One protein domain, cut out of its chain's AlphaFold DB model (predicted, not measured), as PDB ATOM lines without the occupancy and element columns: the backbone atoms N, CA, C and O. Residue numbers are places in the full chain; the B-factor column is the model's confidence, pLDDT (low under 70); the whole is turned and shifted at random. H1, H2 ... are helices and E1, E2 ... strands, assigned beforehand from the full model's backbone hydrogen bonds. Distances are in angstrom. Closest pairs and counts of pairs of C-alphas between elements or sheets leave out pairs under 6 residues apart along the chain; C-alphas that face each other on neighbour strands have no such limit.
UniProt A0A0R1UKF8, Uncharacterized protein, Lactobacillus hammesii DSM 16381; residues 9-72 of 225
ATOM      1  N   GLN A   9     173.578 442.460 399.845       68.88
ATOM      2  CA  GLN A   9     172.849 442.998 398.709       68.88
ATOM      3  C   GLN A   9     173.821 443.135 397.538       68.88
ATOM      4  O   GLN A   9     174.876 443.739 397.690       68.88
ATOM      5  N   ALA A  10     173.468 442.581 396.380       67.69
ATOM      6  CA  ALA A  10     174.213 442.765 395.141       67.69
ATOM      7  C   ALA A  10     173.444 443.727 394.229       67.69
ATOM      8  O   ALA A  10     172.257 443.515 393.982       67.69
ATOM      9  N   ASN A  11     174.115 444.763 393.735       68.12
ATOM     10  CA  ASN A  11     173.560 445.777 392.845       68.12
ATOM     11  C   ASN A  11     174.518 446.036 391.672       68.12
ATOM     12  O   ASN A  11     175.679 445.635 391.700       68.12
ATOM     13  N   ILE A  12     174.024 446.732 390.651       66.94
ATOM     14  CA  ILE A  12     174.846 447.355 389.613       66.94
ATOM     15  C   ILE A  12     174.792 448.866 389.865       66.94
ATOM     16  O   ILE A  12     173.693 449.401 390.017       66.94
ATOM     17  N   THR A  13     175.941 449.533 389.961       67.75
ATOM     18  CA  THR A  13     176.025 450.990 390.141       67.75
ATOM     19  C   THR A  13     175.500 451.722 388.906       67.75
ATOM     20  O   THR A  13     175.373 451.136 387.828       67.75
ATOM     21  N   ASP A  14     175.262 453.031 389.013       64.06
ATOM     22  CA  ASP A  14     174.842 453.864 387.873       64.06
ATOM     23  C   ASP A  14     175.875 453.878 386.725       64.06
ATOM     24  O   ASP A  14     175.541 454.184 385.580       64.06
ATOM     25  N   LYS A  15     177.123 453.480 387.013       63.03
ATOM     26  CA  LYS A  15     178.212 453.304 386.039       63.03
ATOM     27  C   LYS A  15     178.253 451.904 385.408       63.03
ATOM     28  O   LYS A  15     179.099 451.639 384.560       63.03
ATOM     29  N   GLY A  16     177.340 451.006 385.781       57.06
ATOM     30  CA  GLY A  16     177.294 449.637 385.264       57.06
ATOM     31  C   GLY A  16     178.223 448.656 385.989       57.06
ATOM     32  O   GLY A  16     178.428 447.544 385.496       57.06
ATOM     33  N   GLU A  17     178.780 449.033 387.141       58.25
ATOM     34  CA  GLU A  17     179.747 448.214 387.876       58.25
ATOM     35  C   GLU A  17     179.053 447.361 388.946       58.25
ATOM     36  O   GLU A  17     178.141 447.839 389.621       58.25
ATOM     37  N   PRO A  18     179.438 446.090 389.126       63.03
ATOM     38  CA  PRO A  18     178.852 445.250 390.160       63.03
ATOM     39  C   PRO A  18     179.331 445.675 391.555       63.03
ATOM     40  O   PRO A  18     180.530 445.730 391.807       63.03
ATOM     41  N   GLN A  19     178.396 445.890 392.480       64.00
ATOM     42  CA  GLN A  19     178.665 446.215 393.880       64.00
ATOM     43  C   GLN A  19     177.973 445.209 394.802       64.00
ATOM     44  O   GLN A  19     176.822 444.834 394.572       64.00
ATOM     45  N   ILE A  20     178.660 444.786 395.866       67.88
ATOM     46  CA  ILE A  20     178.073 443.960 396.925       67.88
ATOM     47  C   ILE A  20     178.214 444.687 398.261       67.88
ATOM     48  O   ILE A  20     179.323 444.915 398.732       67.88
ATOM     49  N   THR A  21     177.090 445.008 398.894       65.62
ATOM     50  CA  THR A  21     177.024 445.606 400.233       65.62
ATOM     51  C   THR A  21     176.614 444.537 401.239       65.62
ATOM     52  O   THR A  21     175.707 443.755 400.968       65.62
ATOM     53  N   PHE A  22     177.239 444.486 402.412       65.00
ATOM     54  CA  PHE A  22     176.902 443.510 403.450       65.00
ATOM     55  C   PHE A  22     176.251 444.168 404.670       65.00
ATOM     56  O   PHE A  22     176.319 445.377 404.846       65.00
ATOM     57  N   THR A  23     175.578 443.393 405.524       62.19
ATOM     58  CA  THR A  23     175.027 443.923 406.782       62.19
ATOM     59  C   THR A  23     175.154 442.899 407.920       62.19
ATOM     60  O   THR A  23     174.685 441.768 407.774       62.19
ATOM     61  N   PRO A  24     175.715 443.271 409.091       59.47
ATOM     62  CA  PRO A  24     176.361 444.556 409.401       59.47
ATOM     63  C   PRO A  24     177.702 444.733 408.666       59.47
ATOM     64  O   PRO A  24     178.300 443.737 408.266       59.47
ATOM     65  N   ASP A  25     178.190 445.977 408.568       54.88
ATOM     66  CA  ASP A  25     179.477 446.394 407.957       54.88
ATOM     67  C   ASP A  25     180.736 445.833 408.669       54.88
ATOM     68  O   ASP A  25     181.803 446.443 408.697       54.88
ATOM     69  N   THR A  26     180.630 444.690 409.347       51.72
ATOM     70  CA  THR A  26     181.721 444.121 410.144       51.72
ATOM     71  C   THR A  26     182.769 443.406 409.285       51.72
ATOM     72  O   THR A  26     182.410 442.604 408.428       51.72
ATOM     73  N   PRO A  27     184.069 443.558 409.596       47.06
ATOM     74  CA  PRO A  27     185.202 443.210 408.727       47.06
ATOM     75  C   PRO A  27     185.556 441.709 408.678       47.06
ATOM     76  O   PRO A  27     186.665 441.342 408.301       47.06
ATOM     77  N   ASN A  28     184.654 440.808 409.072       48.28
ATOM     78  CA  ASN A  28     184.974 439.385 409.255       48.28
ATOM     79  C   ASN A  28     184.822 438.534 407.975       48.28
ATOM     80  O   ASN A  28     184.499 437.352 408.046       48.28
ATOM     81  N   TYR A  29     185.110 439.100 406.799       51.84
ATOM     82  CA  TYR A  29     185.053 438.405 405.499       51.84
ATOM     83  C   TYR A  29     186.303 437.569 405.175       51.84
ATOM     84  O   TYR A  29     186.557 437.234 404.022       51.84
ATOM     85  N   ALA A  30     187.087 437.194 406.188       49.12
ATOM     86  CA  ALA A  30     188.200 436.258 406.030       49.12
ATOM     87  C   ALA A  30     187.754 434.778 405.991       49.12
ATOM     88  O   ALA A  30     188.594 433.900 405.794       49.12
ATOM     89  N   ASP A  31     186.464 434.486 406.189       59.50
ATOM     90  CA  ASP A  31     185.932 433.122 406.174       59.50
ATOM     91  C   ASP A  31     185.342 432.748 404.803       59.50
ATOM     92  O   ASP A  31     184.214 433.103 404.448       59.50
ATOM     93  N   VAL A  32     186.139 432.008 404.031       58.97
ATOM     94  CA  VAL A  32     185.795 431.508 402.693       58.97
ATOM     95  C   VAL A  32     184.560 430.602 402.720       58.97
ATOM     96  O   VAL A  32     183.789 430.607 401.758       58.97
ATOM     97  N   ASP A  33     184.348 429.852 403.804       70.31
ATOM     98  CA  ASP A  33     183.239 428.899 403.897       70.31
ATOM     99  C   ASP A  33     181.898 429.634 404.013       70.31
ATOM    100  O   ASP A  33     180.953 429.317 403.291       70.31
ATOM    101  N   THR A  34     181.849 430.708 404.806       65.19
ATOM    102  CA  THR A  34     180.661 431.569 404.906       65.19
ATOM    103  C   THR A  34     180.287 432.189 403.551       65.19
ATOM    104  O   THR A  34     179.113 432.199 403.173       65.19
ATOM    105  N   PHE A  35     181.264 432.677 402.777       68.06
ATOM    106  CA  PHE A  35     180.992 433.242 401.447       68.06
ATOM    107  C   PHE A  35     180.505 432.176 400.458       68.06
ATOM    108  O   PHE A  35     179.581 432.410 399.675       68.06
ATOM    109  N   ARG A  36     181.106 430.984 400.509       70.81
ATOM    110  CA  ARG A  36     180.706 429.851 399.677       70.81
ATOM    111  C   ARG A  36     179.260 429.441 399.946       70.81
ATOM    112  O   ARG A  36     178.517 429.229 398.989       70.81
ATOM    113  N   ASP A  37     178.858 429.355 401.208       73.75
ATOM    114  CA  ASP A  37     177.491 428.989 401.590       73.75
ATOM    115  C   ASP A  37     176.467 430.024 401.106       73.75
ATOM    116  O   ASP A  37     175.421 429.655 400.566       73.75
ATOM    117  N   LEU A  38     176.792 431.316 401.215       70.81
ATOM    118  CA  LEU A  38     175.952 432.396 400.690       70.81
ATOM    119  C   LEU A  38     175.814 432.332 399.166       70.81
ATOM    120  O   LEU A  38     174.703 432.446 398.649       70.81
ATOM    121  N   LEU A  39     176.915 432.098 398.449       79.75
ATOM    122  CA  LEU A  39     176.893 431.941 396.996       79.75
ATOM    123  C   LEU A  39     176.035 430.741 396.578       79.75
ATOM    124  O   LEU A  39     175.209 430.872 395.680       79.75
ATOM    125  N   MET A  40     176.191 429.589 397.240       80.50
ATOM    126  CA  MET A  40     175.389 428.394 396.955       80.50
ATOM    127  C   MET A  40     173.895 428.648 397.165       80.50
ATOM    128  O   MET A  40     173.087 428.253 396.327       80.50
ATOM    129  N   LEU A  41     173.524 429.341 398.245       79.88
ATOM    130  CA  LEU A  41     172.129 429.667 398.534       79.88
ATOM    131  C   LEU A  41     171.523 430.586 397.465       79.88
ATOM    132  O   LEU A  41     170.375 430.406 397.063       79.88
ATOM    133  N   THR A  42     172.295 431.552 396.975       80.44
ATOM    134  CA  THR A  42     171.849 432.466 395.920       80.44
ATOM    135  C   THR A  42     171.736 431.778 394.576       80.44
ATOM    136  O   THR A  42     170.727 431.941 393.905       80.44
ATOM    137  N   LEU A  43     172.715 430.947 394.226       84.44
ATOM    138  CA  LEU A  43     172.675 430.087 393.049       84.44
ATOM    139  C   LEU A  43     171.421 429.197 393.045       84.44
ATOM    140  O   LEU A  43     170.691 429.176 392.054       84.44
ATOM    141  N   GLN A  44     171.114 428.555 394.176       82.31
ATOM    142  CA  GLN A  44     169.903 427.750 394.336       82.31
ATOM    143  C   GLN A  44     168.626 428.593 394.187       82.31
ATOM    144  O   GLN A  44     167.730 428.229 393.430       82.31
ATOM    145  N   ALA A  45     168.543 429.742 394.863       80.44
ATOM    146  CA  ALA A  45     167.381 430.621 394.769       80.44
ATOM    147  C   ALA A  45     167.159 431.136 393.338       80.44
ATOM    148  O   ALA A  45     166.019 431.217 392.880       80.44
ATOM    149  N   THR A  46     168.231 431.456 392.610       81.00
ATOM    150  CA  THR A  46     168.167 431.844 391.198       81.00
ATOM    151  C   THR A  46     167.636 430.704 390.335       81.00
ATOM    152  O   THR A  46     166.743 430.943 389.523       81.00
ATOM    153  N   GLN A  47     168.131 429.476 390.529       86.19
ATOM    154  CA  GLN A  47     167.631 428.296 389.818       86.19
ATOM    155  C   GLN A  47     166.123 428.106 390.047       86.19
ATOM    156  O   GLN A  47     165.371 427.930 389.085       86.19
ATOM    157  N   ASP A  48     165.682 428.216 391.302       85.94
ATOM    158  CA  ASP A  48     164.287 428.029 391.702       85.94
ATOM    159  C   ASP A  48     163.361 429.122 391.140       85.94
ATOM    160  O   ASP A  48     162.295 428.811 390.607       85.94
ATOM    161  N   VAL A  49     163.759 430.398 391.235       89.19
ATOM    162  CA  VAL A  49     162.962 431.557 390.782       89.19
ATOM    163  C   VAL A  49     162.847 431.610 389.263       89.19
ATOM    164  O   VAL A  49     161.788 431.949 388.736       89.19
ATOM    165  N   LEU A  50     163.927 431.283 388.555       88.38
ATOM    166  CA  LEU A  50     163.941 431.253 387.094       88.38
ATOM    167  C   LEU A  50     163.399 429.932 386.526       88.38
ATOM    168  O   LEU A  50     163.270 429.807 385.310       88.38
ATOM    169  N   HIS A  51     163.051 428.975 387.394       90.25
ATOM    170  CA  HIS A  51     162.536 427.655 387.031       90.25
ATOM    171  C   HIS A  51     163.434 426.916 386.026       90.25
ATOM    172  O   HIS A  51     162.949 426.298 385.074       90.25
ATOM    173  N   LEU A  52     164.751 426.998 386.227       90.38
ATOM    174  CA  LEU A  52     165.736 426.406 385.327       90.38
ATOM    175  C   LEU A  52     165.883 424.905 385.587       90.38
ATOM    176  O   LEU A  52     165.902 424.454 386.734       90.38
ATOM    177  N   SER A  53     166.032 424.124 384.513       93.69
ATOM    178  CA  SER A  53     166.496 422.742 384.640       93.69
ATOM    179  C   SER A  53     167.954 422.714 385.108       93.69
ATOM    180  O   SER A  53     168.675 423.695 384.934       93.69
ATOM    181  N   ASP A  54     168.417 421.587 385.657       91.75
ATOM    182  CA  ASP A  54     169.820 421.449 386.082       91.75
ATOM    183  C   ASP A  54     170.802 421.753 384.937       91.75
ATOM    184  O   ASP A  54     171.823 422.400 385.151       91.75
ATOM    185  N   ALA A  55     170.462 421.350 383.708       92.94
ATOM    186  CA  ALA A  55     171.290 421.587 382.528       92.94
ATOM    187  C   ALA A  55     171.314 423.067 382.109       92.94
ATOM    188  O   ALA A  55     172.374 423.593 381.771       92.94
ATOM    189  N   ASP A  56     170.165 423.750 382.147       90.50
ATOM    190  CA  ASP A  56     170.084 425.176 381.801       90.50
ATOM    191  C   ASP A  56     170.765 426.042 382.867       90.50
ATOM    192  O   ASP A  56     171.416 427.039 382.554       90.50
ATOM    193  N   PHE A  57     170.652 425.637 384.133       91.25
ATOM    194  CA  PHE A  57     171.332 426.285 385.242       91.25
ATOM    195  C   PHE A  57     172.853 426.121 385.152       91.25
ATOM    196  O   PHE A  57     173.582 427.103 385.274       91.25
ATOM    197  N   GLU A  58     173.339 424.908 384.878       92.19
ATOM    198  CA  GLU A  58     174.767 424.647 384.676       92.19
ATOM    199  C   GLU A  58     175.328 425.466 383.502       92.19
ATOM    200  O   GLU A  58     176.399 426.064 383.628       92.19
ATOM    201  N   ALA A  59     174.597 425.560 382.386       91.19
ATOM    202  CA  ALA A  59     174.982 426.405 381.256       91.19
ATOM    203  C   ALA A  59     175.070 427.888 381.653       91.19
ATOM    204  O   ALA A  59     176.093 428.524 381.411       91.19
ATOM    205  N   MET A  60     174.051 428.413 382.341       89.94
ATOM    206  CA  MET A  60     174.027 429.799 382.818       89.94
ATOM    207  C   MET A  60     175.203 430.113 383.753       89.94
ATOM    208  O   MET A  60     175.847 431.151 383.610       89.94
ATOM    209  N   VAL A  61     175.499 429.228 384.710       90.19
ATOM    210  CA  VAL A  61     176.623 429.413 385.641       90.19
ATOM    211  C   VAL A  61     177.957 429.381 384.898       90.19
ATOM    212  O   VAL A  61     178.826 430.206 385.174       90.19
ATOM    213  N   ASN A  62     178.125 428.469 383.941       89.19
ATOM    214  CA  ASN A  62     179.346 428.383 383.142       89.19
ATOM    215  C   ASN A  62     179.554 429.619 382.254       89.19
ATOM    216  O   ASN A  62     180.672 430.131 382.194       89.19
ATOM    217  N   ASP A  63     178.496 430.132 381.628       88.19
ATOM    218  CA  ASP A  63     178.553 431.358 380.826       88.19
ATOM    219  C   ASP A  63     178.894 432.572 381.701       88.19
ATOM    220  O   ASP A  63     179.798 433.342 381.370       88.19
ATOM    221  N   ALA A  64     178.258 432.696 382.869       82.75
ATOM    222  CA  ALA A  64     178.561 433.751 383.834       82.75
ATOM    223  C   ALA A  64     180.008 433.665 384.349       82.75
ATOM    224  O   ALA A  64     180.675 434.688 384.499       82.75
ATOM    225  N   LEU A  65     180.528 432.456 384.590       81.88
ATOM    226  CA  LEU A  65     181.927 432.245 384.966       81.88
ATOM    227  C   LEU A  65     182.884 432.643 383.839       81.88
ATOM    228  O   LEU A  65     183.906 433.270 384.118       81.88
ATOM    229  N   ALA A  66     182.574 432.306 382.587       78.31
ATOM    230  CA  ALA A  66     183.383 432.688 381.434       78.31
ATOM    231  C   ALA A  66     183.394 434.212 381.231       78.31
ATOM    232  O   ALA A  66     184.452 434.799 381.005       78.31
ATOM    233  N   GLU A  67     182.244 434.869 381.379       75.81
ATOM    234  CA  GLU A  67     182.126 436.327 381.316       75.81
ATOM    235  C   GLU A  67     182.867 437.006 382.475       75.81
ATOM    236  O   GLU A  67     183.624 437.954 382.258       75.81
ATOM    237  N   ALA A  68     182.730 436.485 383.696       71.81
ATOM    238  CA  ALA A  68     183.469 436.967 384.858       71.81
ATOM    239  C   ALA A  68     184.983 436.799 384.679       71.81
ATOM    240  O   ALA A  68     185.738 437.691 385.050       71.81
ATOM    241  N   GLN A  69     185.439 435.691 384.084       70.31
ATOM    242  CA  GLN A  69     186.849 435.463 383.755       70.31
ATOM    243  C   GLN A  69     187.350 436.412 382.666       70.31
ATOM    244  O   GLN A  69     188.440 436.951 382.806       70.31
ATOM    245  N   ALA A  70     186.559 436.664 381.623       68.31
ATOM    246  CA  ALA A  70     186.905 437.624 380.575       68.31
ATOM    247  C   ALA A  70     186.974 439.067 381.101       68.31
ATOM    248  O   ALA A  70     187.770 439.867 380.617       68.31
ATOM    249  N   ARG A  71     186.160 439.394 382.112       66.12
ATOM    250  CA  ARG A  71     186.198 440.675 382.835       66.12
ATOM    251  C   ARG A  71     187.249 440.715 383.942       66.12
ATOM    252  O   ARG A  71     187.510 441.781 384.497       66.12
ATOM    253  N   ARG A  72     187.847 439.575 384.293       60.22
ATOM    254  CA  ARG A  72     188.814 439.473 385.383       60.22
ATOM    255  C   ARG A  72     190.105 440.153 384.956       60.22
ATOM    256  O   ARG A  72     190.824 439.660 384.095       60.22
TER     257      ARG A  72
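This is residues 9 to 72 of the 225 residues of an uncharacterized protein of Lactobacillus hammesii DSM 16381 (UniProt A0A0R1UKF8). A small two-stranded hairpin, E1 and E2, leads through a looping link to two long helices, H1 and H2, that meet near their ends as an open V. The hairpin is set off from the helices, and the frame is loose, with a radius of gyration of the C-alphas of 13.8 A. The 64 printed residues hold E1, E2, H1 and H2 in that order, a mixed class with an antiparallel sheet, spanning 37 by 27 by 20 A.

E1, residues 9 to 12, and E2, residues 18 to 22, form an antiparallel hairpin at 159 degrees, with N 9 and O 21 2.7 A apart, within hydrogen-bond range. H1, residues 32 to 49, and H2, residues 54 to 70, are close but not clearly touching: their closest C-alphas, of Gln 47 and Phe 57, are 6.2 A apart. They run opposite ways at a steep tilt of 53 degrees. E1 is apart from H1 and H2, and E2 from H2. In both helices every O i to N i+4 pair is within hydrogen-bond range.

E1 begins at C-alpha 9 (172.849, 442.998, 398.709) and is 10.3 A long; E2 is 13.5 A, H1 25.8 A. H2, 24.2 A, ends at C-alpha 70 (186.905, 437.624, 380.575).

The two C-alphas farthest apart, of Thr 26 and Ala 55, are 37.1 A apart. The printed part has no cut and no long link. Residues 9 to 32, 34 to 35 and 70 to 72 are under pLDDT 70.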